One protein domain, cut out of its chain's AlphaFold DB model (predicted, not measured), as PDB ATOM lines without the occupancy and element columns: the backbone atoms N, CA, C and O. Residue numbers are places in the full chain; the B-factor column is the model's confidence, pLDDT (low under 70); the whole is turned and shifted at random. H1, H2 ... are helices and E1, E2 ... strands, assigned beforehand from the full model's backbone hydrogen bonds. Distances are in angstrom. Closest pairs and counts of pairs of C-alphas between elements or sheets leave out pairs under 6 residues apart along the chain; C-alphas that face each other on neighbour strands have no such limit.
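Overview. This is residues 281 to 379 of the 421 residues of an uncharacterized protein of Panaeolus cyanescens (UniProt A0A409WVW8). Little regular structure is here: a hairpin of E1 and E2 and the loops that continue its line form a long strip, with H1 and H2 on one side and H3 on the other, and residues 371 to 379 stick out. The 99 printed residues run H1, H2, E1, E2, H3, with helices and strands mixed in 36 of them. The whole is loose, radius of gyration of the C-alphas 16.1 A, spanning 50 by 33 by 31 A.

Arrangement. Look first at E1, residues 335 to 340, and E2, residues 349 to 354, an antiparallel hairpin at 152 degrees; N 338 and O 351 are 3.0 A apart, within hydrogen-bond range. For H1, residues 297 to 309, the closest C-alphas to E2 are Ile 300 and Val 352, 6.4 A. H2, residues 319 to 325, and H3, residues 368 to 371, are apart. Every O i to N i+4 pair is within range in H1 and H2; H3 is too short for one.

Along the chain. Find C-alpha 297 at (34.227, 53.064, 21.318); H1 runs 18.1 A from there. E1 spans 16.0 A, E2 16.1 A. H3 ends at (43.235, 26.420, 31.583).

Size, cuts and confidence. The printed part has no cut; E2 to H3 is a long link. No printed residue is under 70 in pLDDT.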
ATOM      1  N   ILE A 281      50.344  27.363  22.176       91.19
ATOM      2  CA  ILE A 281      49.460  28.012  21.209       91.19
ATOM      3  C   ILE A 281      50.105  27.828  19.826       91.19
ATOM      4  O   ILE A 281      51.093  28.501  19.551       91.19
ATOM      5  N   PRO A 282      49.601  26.965  18.923       91.50
ATOM      6  CA  PRO A 282      50.264  26.728  17.636       91.50
ATOM      7  C   PRO A 282      50.087  27.893  16.650       91.50
ATOM      8  O   PRO A 282      50.920  28.100  15.765       91.50
ATOM      9  N   HIS A 283      48.989  28.645  16.766       94.62
ATOM     10  CA  HIS A 283      48.569  29.681  15.821       94.62
ATOM     11  C   HIS A 283      47.959  30.872  16.565       94.62
ATOM     12  O   HIS A 283      47.282  30.695  17.575       94.62
ATOM     13  N   THR A 284      48.164  32.087  16.052       97.12
ATOM     14  CA  THR A 284      47.629  33.301  16.680       97.12
ATOM     15  C   THR A 284      46.109  33.379  16.569       97.12
ATOM     16  O   THR A 284      45.560  33.474  15.468       97.12
ATOM     17  N   ASN A 285      45.448  33.416  17.724       96.38
ATOM     18  CA  ASN A 285      43.998  33.445  17.875       96.38
ATOM     19  C   ASN A 285      43.554  34.842  18.322       96.38
ATOM     20  O   ASN A 285      43.817  35.238  19.454       96.38
ATOM     21  N   ILE A 286      42.850  35.585  17.465       96.31
ATOM     22  CA  ILE A 286      42.252  36.881  17.825       96.31
ATOM     23  C   ILE A 286      40.735  36.721  17.806       96.31
ATOM     24  O   ILE A 286      40.141  36.497  16.752       96.31
ATOM     25  N   LEU A 287      40.114  36.792  18.983       95.81
ATOM     26  CA  LEU A 287      38.668  36.650  19.132       95.81
ATOM     27  C   LEU A 287      37.979  38.018  18.951       95.81
ATOM     28  O   LEU A 287      38.477  39.013  19.476       95.81
ATOM     29  N   PRO A 288      36.843  38.099  18.234       94.81
ATOM     30  CA  PRO A 288      36.139  39.362  18.023       94.81
ATOM     31  C   PRO A 288      35.485  39.864  19.316       94.81
ATOM     32  O   PRO A 288      34.953  39.065  20.095       94.81
ATOM     33  N   ASN A 289      35.498  41.187  19.508       96.81
ATOM     34  CA  ASN A 289      34.879  41.865  20.648       96.81
ATOM     35  C   ASN A 289      33.402  41.484  20.830       96.81
ATOM     36  O   ASN A 289      32.690  41.147  19.881       96.81
ATOM     37  N   HIS A 290      32.944  41.519  22.080       96.12
ATOM     38  CA  HIS A 290      31.549  41.267  22.410       96.12
ATOM     39  C   HIS A 290      30.654  42.389  21.869       96.12
ATOM     40  O   HIS A 290      31.051  43.547  21.880       96.12
ATOM     41  N   PHE A 291      29.417  42.081  21.465       96.12
ATOM     42  CA  PHE A 291      28.520  43.085  20.869       96.12
ATOM     43  C   PHE A 291      28.212  44.273  21.801       96.12
ATOM     44  O   PHE A 291      27.830  45.330  21.313       96.12
ATOM     45  N   SER A 292      28.413  44.131  23.119       96.38
ATOM     46  CA  SER A 292      28.288  45.245  24.069       96.38
ATOM     47  C   SER A 292      29.391  46.307  23.953       96.38
ATOM     48  O   SER A 292      29.291  47.315  24.632       96.38
ATOM     49  N   THR A 293      30.422  46.141  23.114       97.00
ATOM     50  CA  THR A 293      31.381  47.229  22.826       97.00
ATOM     51  C   THR A 293      30.866  48.252  21.810       97.00
ATOM     52  O   THR A 293      31.496  49.292  21.658       97.00
ATOM     53  N   LEU A 294      29.771  47.958  21.098       95.81
ATOM     54  CA  LEU A 294      29.189  48.854  20.094       95.81
ATOM     55  C   LEU A 294      28.544  50.068  20.774       95.81
ATOM     56  O   LEU A 294      27.694  49.892  21.645       95.81
ATOM     57  N   GLY A 295      28.918  51.279  20.361       95.38
ATOM     58  CA  GLY A 295      28.462  52.530  20.985       95.38
ATOM     59  C   GLY A 295      29.229  52.920  22.257       95.38
ATOM     60  O   GLY A 295      28.810  53.833  22.964       95.38
ATOM     61  N   HIS A 296      30.336  52.233  22.556       96.38
ATOM     62  CA  HIS A 296      31.237  52.513  23.680       96.38
ATOM     63  C   HIS A 296      32.698  52.669  23.225       96.38
ATOM     64  O   HIS A 296      33.629  52.486  24.012       96.38
ATOM     65  N   GLU A 297      32.909  52.982  21.945       96.62
ATOM     66  CA  GLU A 297      34.227  53.064  21.318       96.62
ATOM     67  C   GLU A 297      35.121  54.091  22.026       96.62
ATOM     68  O   GLU A 297      36.249  53.756  22.368       96.62
ATOM     69  N   GLU A 298      34.599  55.284  22.336       97.06
ATOM     70  CA  GLU A 298      35.321  56.351  23.048       97.06
ATOM     71  C   GLU A 298      35.790  55.904  24.443       97.06
ATOM     72  O   GLU A 298      36.977  55.990  24.744       97.06
ATOM     73  N   THR A 299      34.905  55.303  25.247       96.44
ATOM     74  CA  THR A 299      35.234  54.786  26.592       96.44
ATOM     75  C   THR A 299      36.278  53.661  26.560       96.44
ATOM     76  O   THR A 299      37.078  53.517  27.485       96.44
ATOM     77  N   ILE A 300      36.286  52.841  25.504       97.31
ATOM     78  CA  ILE A 300      37.306  51.802  25.297       97.31
ATOM     79  C   ILE A 300      38.648  52.440  24.935       97.31
ATOM     80  O   ILE A 300      39.683  52.048  25.471       97.31
ATOM     81  N   ASP A 301      38.623  53.434  24.056       96.88
ATOM     82  CA  ASP A 301      39.792  54.181  23.613       96.88
ATOM     83  C   ASP A 301      40.447  54.964  24.764       96.88
ATOM     84  O   ASP A 301      41.668  54.963  24.887       96.88
ATOM     85  N   GLU A 302      39.651  55.610  25.621       97.25
ATOM     86  CA  GLU A 302      40.102  56.276  26.850       97.25
ATOM     87  C   GLU A 302      40.735  55.280  27.824       97.25
ATOM     88  O   GLU A 302      41.892  55.456  28.206       97.25
ATOM     89  N   TYR A 303      40.038  54.183  28.145       97.12
ATOM     90  CA  TYR A 303      40.563  53.130  29.018       97.12
ATOM     91  C   TYR A 303      41.916  52.585  28.529       97.12
ATOM     92  O   TYR A 303      42.863  52.457  29.305       97.12
ATOM     93  N   LEU A 304      42.048  52.299  27.229       96.81
ATOM     94  CA  LEU A 304      43.302  51.806  26.657       96.81
ATOM     95  C   LEU A 304      44.413  52.870  26.677       96.81
ATOM     96  O   LEU A 304      45.570  52.526  26.922       96.81
ATOM     97  N   LYS A 305      44.085  54.157  26.486       97.31
ATOM     98  CA  LYS A 305      45.042  55.270  26.642       97.31
ATOM     99  C   LYS A 305      45.526  55.390  28.089       97.31
ATOM    100  O   LYS A 305      46.723  55.572  28.291       97.31
ATOM    101  N   GLU A 306      44.655  55.232  29.085       97.00
ATOM    102  CA  GLU A 306      45.037  55.246  30.507       97.00
ATOM    103  C   GLU A 306      45.923  54.052  30.896       97.00
ATOM    104  O   GLU A 306      46.925  54.224  31.594       97.00
ATOM    105  N   GLU A 307      45.607  52.841  30.430       96.31
ATOM    106  CA  GLU A 307      46.429  51.645  30.666       96.31
ATOM    107  C   GLU A 307      47.828  51.765  30.033       96.31
ATOM    108  O   GLU A 307      48.813  51.331  30.634       96.31
ATOM    109  N   VAL A 308      47.948  52.403  28.860       96.88
ATOM    110  CA  VAL A 308      49.248  52.689  28.224       96.88
ATOM    111  C   VAL A 308      49.980  53.847  28.915       96.88
ATOM    112  O   VAL A 308      51.171  53.728  29.202       96.88
ATOM    113  N   ALA A 309      49.297  54.943  29.256       96.56
ATOM    114  CA  ALA A 309      49.900  56.101  29.929       96.56
ATOM    115  C   ALA A 309      50.395  55.776  31.352       96.56
ATOM    116  O   ALA A 309      51.403  56.317  31.800       96.56
ATOM    117  N   SER A 310      49.724  54.851  32.042       93.94
ATOM    118  CA  SER A 310      50.172  54.280  33.320       93.94
ATOM    119  C   SER A 310      51.182  53.132  33.169       93.94
ATOM    120  O   SER A 310      51.575  52.519  34.161       93.94
ATOM    121  N   GLY A 311      51.605  52.823  31.939       93.94
ATOM    122  CA  GLY A 311      52.625  51.827  31.621       93.94
ATOM    123  C   GLY A 311      52.205  50.366  31.813       93.94
ATOM    124  O   GLY A 311      53.051  49.491  31.629       93.94
ATOM    125  N   ARG A 312      50.941  50.085  32.160       93.06
ATOM    126  CA  ARG A 312      50.396  48.731  32.388       93.06
ATOM    127  C   ARG A 312      50.142  47.952  31.096       93.06
ATOM    128  O   ARG A 312      50.071  46.725  31.128       93.06
ATOM    129  N   MET A 313      50.022  48.652  29.972       95.31
ATOM    130  CA  MET A 313      49.981  48.088  28.621       95.31
ATOM    131  C   MET A 313      50.973  48.819  27.707       95.31
ATOM    132  O   MET A 313      51.428  49.918  28.017       95.31
ATOM    133  N   ASP A 314      51.286  48.214  26.564       95.94
ATOM    134  CA  ASP A 314      52.087  48.806  25.491       95.94
ATOM    135  C   ASP A 314      51.365  48.587  24.156       95.94
ATOM    136  O   ASP A 314      50.725  47.550  23.955       95.94
ATOM    137  N   GLY A 315      51.470  49.550  23.240       94.94
ATOM    138  CA  GLY A 315      50.836  49.500  21.922       94.94
ATOM    139  C   GLY A 315      50.211  50.842  21.512       94.94
ATOM    140  O   GLY A 315      50.593  51.877  22.061       94.94
ATOM    141  N   PRO A 316      49.253  50.844  20.564       95.50
ATOM    142  CA  PRO A 316      48.730  49.676  19.849       95.50
ATOM    143  C   PRO A 316      49.781  49.023  18.937       95.50
ATOM    144  O   PRO A 316      50.681  49.687  18.433       95.50
ATOM    145  N   PHE A 317      49.636  47.718  18.698       96.81
ATOM    146  CA  PHE A 317      50.498  46.937  17.806       96.81
ATOM    147  C   PHE A 317      49.664  46.187  16.766       96.81
ATOM    148  O   PHE A 317      48.567  45.702  17.060       96.81
ATOM    149  N   THR A 318      50.195  46.032  15.553       97.31
ATOM    150  CA  THR A 318      49.639  45.081  14.585       97.31
ATOM    151  C   THR A 318      49.902  43.643  15.035       97.31
ATOM    152  O   THR A 318      50.846  43.361  15.774       97.31
ATOM    153  N   ARG A 319      49.112  42.689  14.522       97.25
ATOM    154  CA  ARG A 319      49.305  41.251  14.789       97.25
ATOM    155  C   ARG A 319      50.760  40.796  14.583       97.25
ATOM    156  O   ARG A 319      51.260  40.022  15.394       97.25
ATOM    157  N   LEU A 320      51.414  41.264  13.516       97.56
ATOM    158  CA  LEU A 320      52.784  40.875  13.174       97.56
ATOM    159  C   LEU A 320      53.804  41.434  14.174       97.56
ATOM    160  O   LEU A 320      54.760  40.749  14.520       97.56
ATOM    161  N   GLU A 321      53.609  42.659  14.659       97.75
ATOM    162  CA  GLU A 321      54.465  43.239  15.699       97.75
ATOM    163  C   GLU A 321      54.294  42.488  17.020       97.75
ATOM    164  O   GLU A 321      55.291  42.101  17.623       97.75
ATOM    165  N   THR A 322      53.058  42.167  17.413       97.50
ATOM    166  CA  THR A 322      52.792  41.351  18.606       97.50
ATOM    167  C   THR A 322      53.396  39.945  18.492       97.50
ATOM    168  O   THR A 322      54.019  39.485  19.443       97.50
ATOM    169  N   GLU A 323      53.309  39.283  17.330       97.56
ATOM    170  CA  GLU A 323      53.986  37.994  17.073       97.56
ATOM    171  C   GLU A 323      55.520  38.105  17.201       97.56
ATOM    172  O   GLU A 323      56.163  37.193  17.723       97.56
ATOM    173  N   ARG A 324      56.123  39.229  16.785       97.62
ATOM    174  CA  ARG A 324      57.574  39.477  16.906       97.62
ATOM    175  C   ARG A 324      58.023  39.869  18.314       97.62
ATOM    176  O   ARG A 324      59.147  39.543  18.685       97.62
ATOM    177  N   ILE A 325      57.181  40.557  19.084       97.31
ATOM    178  CA  ILE A 325      57.453  40.918  20.484       97.31
ATOM    179  C   ILE A 325      57.306  39.678  21.373       97.31
ATOM    180  O   ILE A 325      58.225  39.345  22.115       97.31
ATOM    181  N   LEU A 326      56.204  38.928  21.234       95.31
ATOM    182  CA  LEU A 326      55.910  37.702  21.999       95.31
ATOM    183  C   LEU A 326      56.669  36.452  21.514       95.31
ATOM    184  O   LEU A 326      56.422  35.340  21.997       95.31
ATOM    185  N   ARG A 327      57.601  36.639  20.568       96.12
ATOM    186  CA  ARG A 327      58.497  35.614  20.009       96.12
ATOM    187  C   ARG A 327      57.740  34.389  19.480       96.12
ATOM    188  O   ARG A 327      58.180  33.255  19.635       96.12
ATOM    189  N   GLY A 328      56.559  34.608  18.902       95.62
ATOM    190  CA  GLY A 328      55.675  33.552  18.419       95.62
ATOM    191  C   GLY A 328      54.178  33.871  18.542       95.62
ATOM    192  O   GLY A 328      53.794  34.988  18.895       95.62
ATOM    193  N   PRO A 329      53.312  32.885  18.255       96.44
ATOM    194  CA  PRO A 329      51.857  33.033  18.279       96.44
ATOM    195  C   PRO A 329      51.272  33.324  19.672       96.44
ATOM    196  O   PRO A 329      51.833  32.948  20.707       96.44
ATOM    197  N   PHE A 330      50.108  33.979  19.692       95.56
ATOM    198  CA  PHE A 330      49.433  34.429  20.916       95.56
ATOM    199  C   PHE A 330      47.904  34.295  20.852       95.56
ATOM    200  O   PHE A 330      47.324  34.201  19.771       95.56
ATOM    201  N   GLN A 331      47.236  34.319  22.007       95.00
ATOM    202  CA  GLN A 331      45.774  34.367  22.097       95.00
ATOM    203  C   GLN A 331      45.325  35.720  22.659       95.00
ATOM    204  O   GLN A 331      45.734  36.115  23.746       95.00
ATOM    205  N   CYS A 332      44.473  36.424  21.915       95.88
ATOM    206  CA  CYS A 332      43.854  37.677  22.326       95.88
ATOM    207  C   CYS A 332      42.403  37.422  22.752       95.88
ATOM    208  O   CYS A 332      41.553  37.069  21.926       95.88
ATOM    209  N   SER A 333      42.127  37.589  24.047       95.94
ATOM    210  CA  SER A 333      40.761  37.600  24.574       95.94
ATOM    211  C   SER A 333      40.039  38.889  24.168       95.94
ATOM    212  O   SER A 333      40.642  39.961  24.230       95.94
ATOM    213  N   PRO A 334      38.747  38.822  23.808       97.00
ATOM    214  CA  PRO A 334      38.012  39.993  23.357       97.00
ATOM    215  C   PRO A 334      37.662  40.927  24.513       97.00
ATOM    216  O   PRO A 334      37.552  40.495  25.662       97.00
ATOM    217  N   LEU A 335      37.399  42.194  24.201       97.62
ATOM    218  CA  LEU A 335      36.776  43.117  25.143       97.62
ATOM    219  C   LEU A 335      35.259  42.882  25.223       97.62
ATOM    220  O   LEU A 335      34.616  42.466  24.253       97.62
ATOM    221  N   LEU A 336      34.684  43.182  26.387       97.38
ATOM    222  CA  LEU A 336      33.261  43.448  26.570       97.38
ATOM    223  C   LEU A 336      33.067  44.714  27.410       97.38
ATOM    224  O   LEU A 336      33.932  45.064  28.214       97.38
ATOM    225  N   ILE A 337      31.900  45.337  27.279       97.69
ATOM    226  CA  ILE A 337      31.399  46.295  28.267       97.69
ATOM    227  C   ILE A 337      30.493  45.571  29.256       97.69
ATOM    228  O   ILE A 337      29.651  44.759  28.851       97.69
ATOM    229  N   VAL A 338      30.661  45.905  30.535       96.19
ATOM    230  CA  VAL A 338      29.717  45.635  31.623       96.19
ATOM    231  C   VAL A 338      29.221  46.978  32.154       96.19
ATOM    232  O   VAL A 338      30.026  47.854  32.458       96.19
ATOM    233  N   VAL A 339      27.906  47.136  32.280       94.44
ATOM    234  CA  VAL A 339      27.273  48.299  32.913       94.44
ATOM    235  C   VAL A 339      26.908  47.905  34.342       94.44
ATOM    236  O   VAL A 339      26.247  46.885  34.539       94.44
ATOM    237  N   GLN A 340      27.378  48.656  35.340       93.19
ATOM    238  CA  GLN A 340      27.122  48.375  36.754       93.19
ATOM    239  C   GLN A 340      26.356  49.534  37.417       93.19
ATOM    240  O   GLN A 340      26.948  50.597  37.617       93.19
ATOM    241  N   PRO A 341      25.104  49.325  37.860       93.62
ATOM    242  CA  PRO A 341      24.400  50.280  38.712       93.62
ATOM    243  C   PRO A 341      25.203  50.644  39.962       93.62
ATOM    244  O   PRO A 341      25.875  49.788  40.545       93.62
ATOM    245  N   GLN A 342      25.183  51.919  40.352       91.81
ATOM    246  CA  GLN A 342      25.932  52.430  41.515       91.81
ATOM    247  C   GLN A 342      25.043  52.828  42.700       91.81
ATOM    248  O   GLN A 342      25.565  53.089  43.777       91.81
ATOM    249  N   GLY A 343      23.720  52.844  42.526       87.00
ATOM    250  CA  GLY A 343      22.752  53.228  43.553       87.00
ATOM    251  C   GLY A 343      21.680  54.158  42.992       87.00
ATOM    252  O   GLY A 343      21.667  54.466  41.800       87.00
ATOM    253  N   TYR A 344      20.766  54.610  43.848       87.94
ATOM    254  CA  TYR A 344      19.721  55.550  43.443       87.94
ATOM    255  C   TYR A 344      20.325  56.919  43.075       87.94
ATOM    256  O   TYR A 344      21.224  57.406  43.755       87.94
ATOM    257  N   ASN A 345      19.837  57.537  41.995       89.44
ATOM    258  CA  ASN A 345      20.321  58.805  41.418       89.44
ATOM    259  C   ASN A 345      21.801  58.863  40.968       89.44
ATOM    260  O   ASN A 345      22.230  59.914  40.490       89.44
ATOM    261  N   LEU A 346      22.579  57.779  41.064       92.31
ATOM    262  CA  LEU A 346      23.948  57.728  40.539       92.31
ATOM    263  C   LEU A 346      23.967  57.162  39.108       92.31
ATOM    264  O   LEU A 346      23.240  56.207  38.833       92.31
ATOM    265  N   PRO A 347      24.790  57.708  38.192       91.06
ATOM    266  CA  PRO A 347      24.934  57.152  36.850       91.06
ATOM    267  C   PRO A 347      25.596  55.769  36.898       91.06
ATOM    268  O   PRO A 347      26.501  55.523  37.701       91.06
ATOM    269  N   ASP A 348      25.172  54.873  36.006       94.06
ATOM    270  CA  ASP A 348      25.748  53.534  35.905       94.06
ATOM    271  C   ASP A 348      27.243  53.590  35.558       94.06
ATOM    272  O   ASP A 348      27.677  54.271  34.626       94.06
ATOM    273  N   LYS A 349      28.047  52.799  36.271       94.31
ATOM    274  CA  LYS A 349      29.480  52.685  36.020       94.31
ATOM    275  C   LYS A 349      29.739  51.704  34.885       94.31
ATOM    276  O   LYS A 349      29.680  50.485  35.062       94.31
ATOM    277  N   ILE A 350      30.066  52.252  33.722       95.50
ATOM    278  CA  ILE A 350      30.577  51.504  32.573       95.50
ATOM    279  C   ILE A 350      31.959  50.935  32.935       95.50
ATOM    280  O   ILE A 350      32.816  51.636  33.473       95.50
ATOM    281  N   ARG A 351      32.183  49.647  32.656       96.44
ATOM    282  CA  ARG A 351      33.467  48.958  32.837       96.44
ATOM    283  C   ARG A 351      33.882  48.260  31.546       96.44
ATOM    284  O   ARG A 351      33.174  47.374  31.065       96.44
ATOM    285  N   VAL A 352      35.070  48.587  31.044       97.38
ATOM    286  CA  VAL A 352      35.746  47.815  29.991       97.38
ATOM    287  C   VAL A 352      36.372  46.573  30.627       97.38
ATOM    288  O   VAL A 352      37.095  46.669  31.616       97.38
ATOM    289  N   CYS A 353      36.064  45.386  30.105       96.81
ATOM    290  CA  CYS A 353      36.474  44.107  30.687       96.81
ATOM    291  C   CYS A 353      37.094  43.179  29.633       96.81
ATOM    292  O   CYS A 353      36.624  43.104  28.500       96.81
ATOM    293  N   ARG A 354      38.124  42.413  30.020       96.31
ATOM    294  CA  ARG A 354      38.726  41.356  29.187       96.31
ATOM    295  C   ARG A 354      37.934  40.057  29.357       96.31
ATOM    296  O   ARG A 354      37.851  39.517  30.457       96.31
ATOM    297  N   HIS A 355      37.352  39.538  28.280       96.56
ATOM    298  CA  HIS A 355      36.462  38.373  28.301       96.56
ATOM    299  C   HIS A 355      37.254  37.051  28.321       96.56
ATOM    300  O   HIS A 355      37.215  36.265  27.373       96.56
ATOM    301  N   LEU A 356      37.971  36.781  29.417       95.50
ATOM    302  CA  LEU A 356      38.829  35.592  29.558       95.50
ATOM    303  C   LEU A 356      38.061  34.257  29.466       95.50
ATOM    304  O   LEU A 356      38.633  33.250  29.053       95.50
ATOM    305  N   SER A 357      36.753  34.253  29.758       95.12
ATOM    306  CA  SER A 357      35.851  33.099  29.584       95.12
ATOM    307  C   SER A 357      35.375  32.859  28.138       95.12
ATOM    308  O   SER A 357      34.665  31.883  27.895       95.12
ATOM    309  N   LYS A 358      35.734  33.700  27.154       95.56
ATOM    310  CA  LYS A 358      35.257  33.539  25.771       95.56
ATOM    311  C   LYS A 358      36.036  32.452  25.028       95.56
ATOM    312  O   LYS A 358      37.231  32.592  24.797       95.56
ATOM    313  N   ALA A 359      35.324  31.420  24.582       95.00
ATOM    314  CA  ALA A 359      35.808  30.407  23.645       95.00
ATOM    315  C   ALA A 359      35.241  30.625  22.224       95.00
ATOM    316  O   ALA A 359      34.216  31.297  22.041       95.00
ATOM    317  N   ASN A 360      35.864  29.993  21.224       94.00
ATOM    318  CA  ASN A 360      35.284  29.758  19.900       94.00
ATOM    319  C   ASN A 360      35.261  28.256  19.571       94.00
ATOM    320  O   ASN A 360      36.126  27.730  18.869       94.00
ATOM    321  N   THR A 361      34.209  27.578  20.033       91.75
ATOM    322  CA  THR A 361      33.976  26.137  19.841       91.75
ATOM    323  C   THR A 361      34.001  25.707  18.369       91.75
ATOM    324  O   THR A 361      34.438  24.603  18.070       91.75
ATOM    325  N   ARG A 362      33.601  26.575  17.422       91.81
ATOM    326  CA  ARG A 362      33.616  26.257  15.977       91.81
ATOM    327  C   ARG A 362      35.025  26.140  15.391       91.81
ATOM    328  O   ARG A 362      35.191  25.507  14.357       91.81
ATOM    329  N   GLN A 363      36.012  26.772  16.024       90.81
ATOM    330  CA  GLN A 363      37.430  26.700  15.656       90.81
ATOM    331  C   GLN A 363      38.237  25.852  16.656       90.81
ATOM    332  O   GLN A 363      39.459  25.829  16.583       90.81
ATOM    333  N   ASN A 364      37.561  25.182  17.598       92.12
ATOM    334  CA  ASN A 364      38.164  24.492  18.741       92.12
ATOM    335  C   ASN A 364      39.153  25.366  19.547       92.12
ATOM    336  O   ASN A 364      40.157  24.871  20.049       92.12
ATOM    337  N   ILE A 365      38.873  26.673  19.664       93.56
ATOM    338  CA  ILE A 365      39.667  27.602  20.480       93.56
ATOM    339  C   ILE A 365      39.027  27.676  21.877       93.56
ATOM    340  O   ILE A 365      37.939  28.254  21.997       93.56
ATOM    341  N   PRO A 366      39.642  27.098  22.923       93.56
ATOM    342  CA  PRO A 366      39.164  27.203  24.302       93.56
ATOM    343  C   PRO A 366      39.328  28.622  24.874       93.56
ATOM    344  O   PRO A 366      40.001  29.485  24.304       93.56
ATOM    345  N   SER A 367      38.686  28.872  26.015       94.50
ATOM    346  CA  SER A 367      38.805  30.130  26.754       94.50
ATOM    347  C   SER A 367      40.027  30.110  27.676       94.50
ATOM    348  O   SER A 367      40.420  29.051  28.160       94.50
ATOM    349  N   VAL A 368      40.613  31.275  27.971       94.06
ATOM    350  CA  VAL A 368      41.790  31.364  28.861       94.06
ATOM    351  C   VAL A 368      41.455  30.810  30.248       94.06
ATOM    352  O   VAL A 368      42.207  30.012  30.789       94.06
ATOM    353  N   ASN A 369      40.263  31.128  30.762       94.75
ATOM    354  CA  ASN A 369      39.773  30.615  32.046       94.75
ATOM    355  C   ASN A 369      39.521  29.093  32.074       94.75
ATOM    356  O   ASN A 369      39.271  28.562  33.147       94.75
ATOM    357  N   SER A 370      39.559  28.380  30.938       93.81
ATOM    358  CA  SER A 370      39.452  26.908  30.922       93.81
ATOM    359  C   SER A 370      40.790  26.178  31.108       93.81
ATOM    360  O   SER A 370      40.800  24.954  31.180       93.81
ATOM    361  N   PHE A 371      41.896  26.923  31.235       91.88
ATOM    362  CA  PHE A 371      43.235  26.420  31.583       91.88
ATOM    363  C   PHE A 371      43.651  26.747  33.029       91.88
ATOM    364  O   PHE A 371      44.819  26.611  33.387       91.88
ATOM    365  N   ILE A 372      42.716  27.251  33.836       92.25
ATOM    366  CA  ILE A 372      42.960  27.720  35.200       92.25
ATOM    367  C   ILE A 372      42.081  26.890  36.131       92.25
ATOM    368  O   ILE A 372      40.872  27.122  36.192       92.25
ATOM    369  N   ASP A 373      42.668  25.937  36.858       91.38
ATOM    370  CA  ASP A 373      41.996  25.420  38.048       91.38
ATOM    371  C   ASP A 373      42.121  26.465  39.167       91.38
ATOM    372  O   ASP A 373      43.158  27.096  39.357       91.38
ATOM    373  N   LYS A 374      41.032  26.678  39.902       89.56
ATOM    374  CA  LYS A 374      40.993  27.558  41.075       89.56
ATOM    375  C   LYS A 374      41.711  26.947  42.279       89.56
ATOM    376  O   LYS A 374      42.168  27.693  43.141       89.56
ATOM    377  N   GLU A 375      41.774  25.618  42.360       89.94
ATOM    378  CA  GLU A 375      42.322  24.907  43.520       89.94
ATOM    379  C   GLU A 375      43.860  25.009  43.582       89.94
ATOM    380  O   GLU A 375      44.426  24.947  44.670       89.94
ATOM    381  N   ASP A 376      44.527  25.274  42.448       89.88
ATOM    382  CA  ASP A 376      45.964  25.601  42.362       89.88
ATOM    383  C   ASP A 376      46.327  26.975  42.960       89.88
ATOM    384  O   ASP A 376      47.484  27.229  43.315       89.88
ATOM    385  N   PHE A 377      45.341  27.871  43.087       88.50
ATOM    386  CA  PHE A 377      45.496  29.237  43.597       88.50
ATOM    387  C   PHE A 377      44.707  29.440  44.907       88.50
ATOM    388  O   PHE A 377      43.871  30.353  45.003       88.50
ATOM    389  N   PRO A 378      44.938  28.607  45.945       85.56
ATOM    390  CA  PRO A 378      44.082  28.566  47.119       85.56
ATOM    391  C   PRO A 378      44.178  29.883  47.891       85.56
ATOM    392  O   PRO A 378      45.198  30.231  48.486       85.56
ATOM    393  N   THR A 379      43.079  30.632  47.876       82.25
ATOM    394  CA  THR A 379      42.978  31.965  48.474       82.25
ATOM    395  C   THR A 379      42.168  31.887  49.764       82.25
ATOM    396  O   THR A 379      41.089  31.295  49.790       82.25
TER     397      THR A 379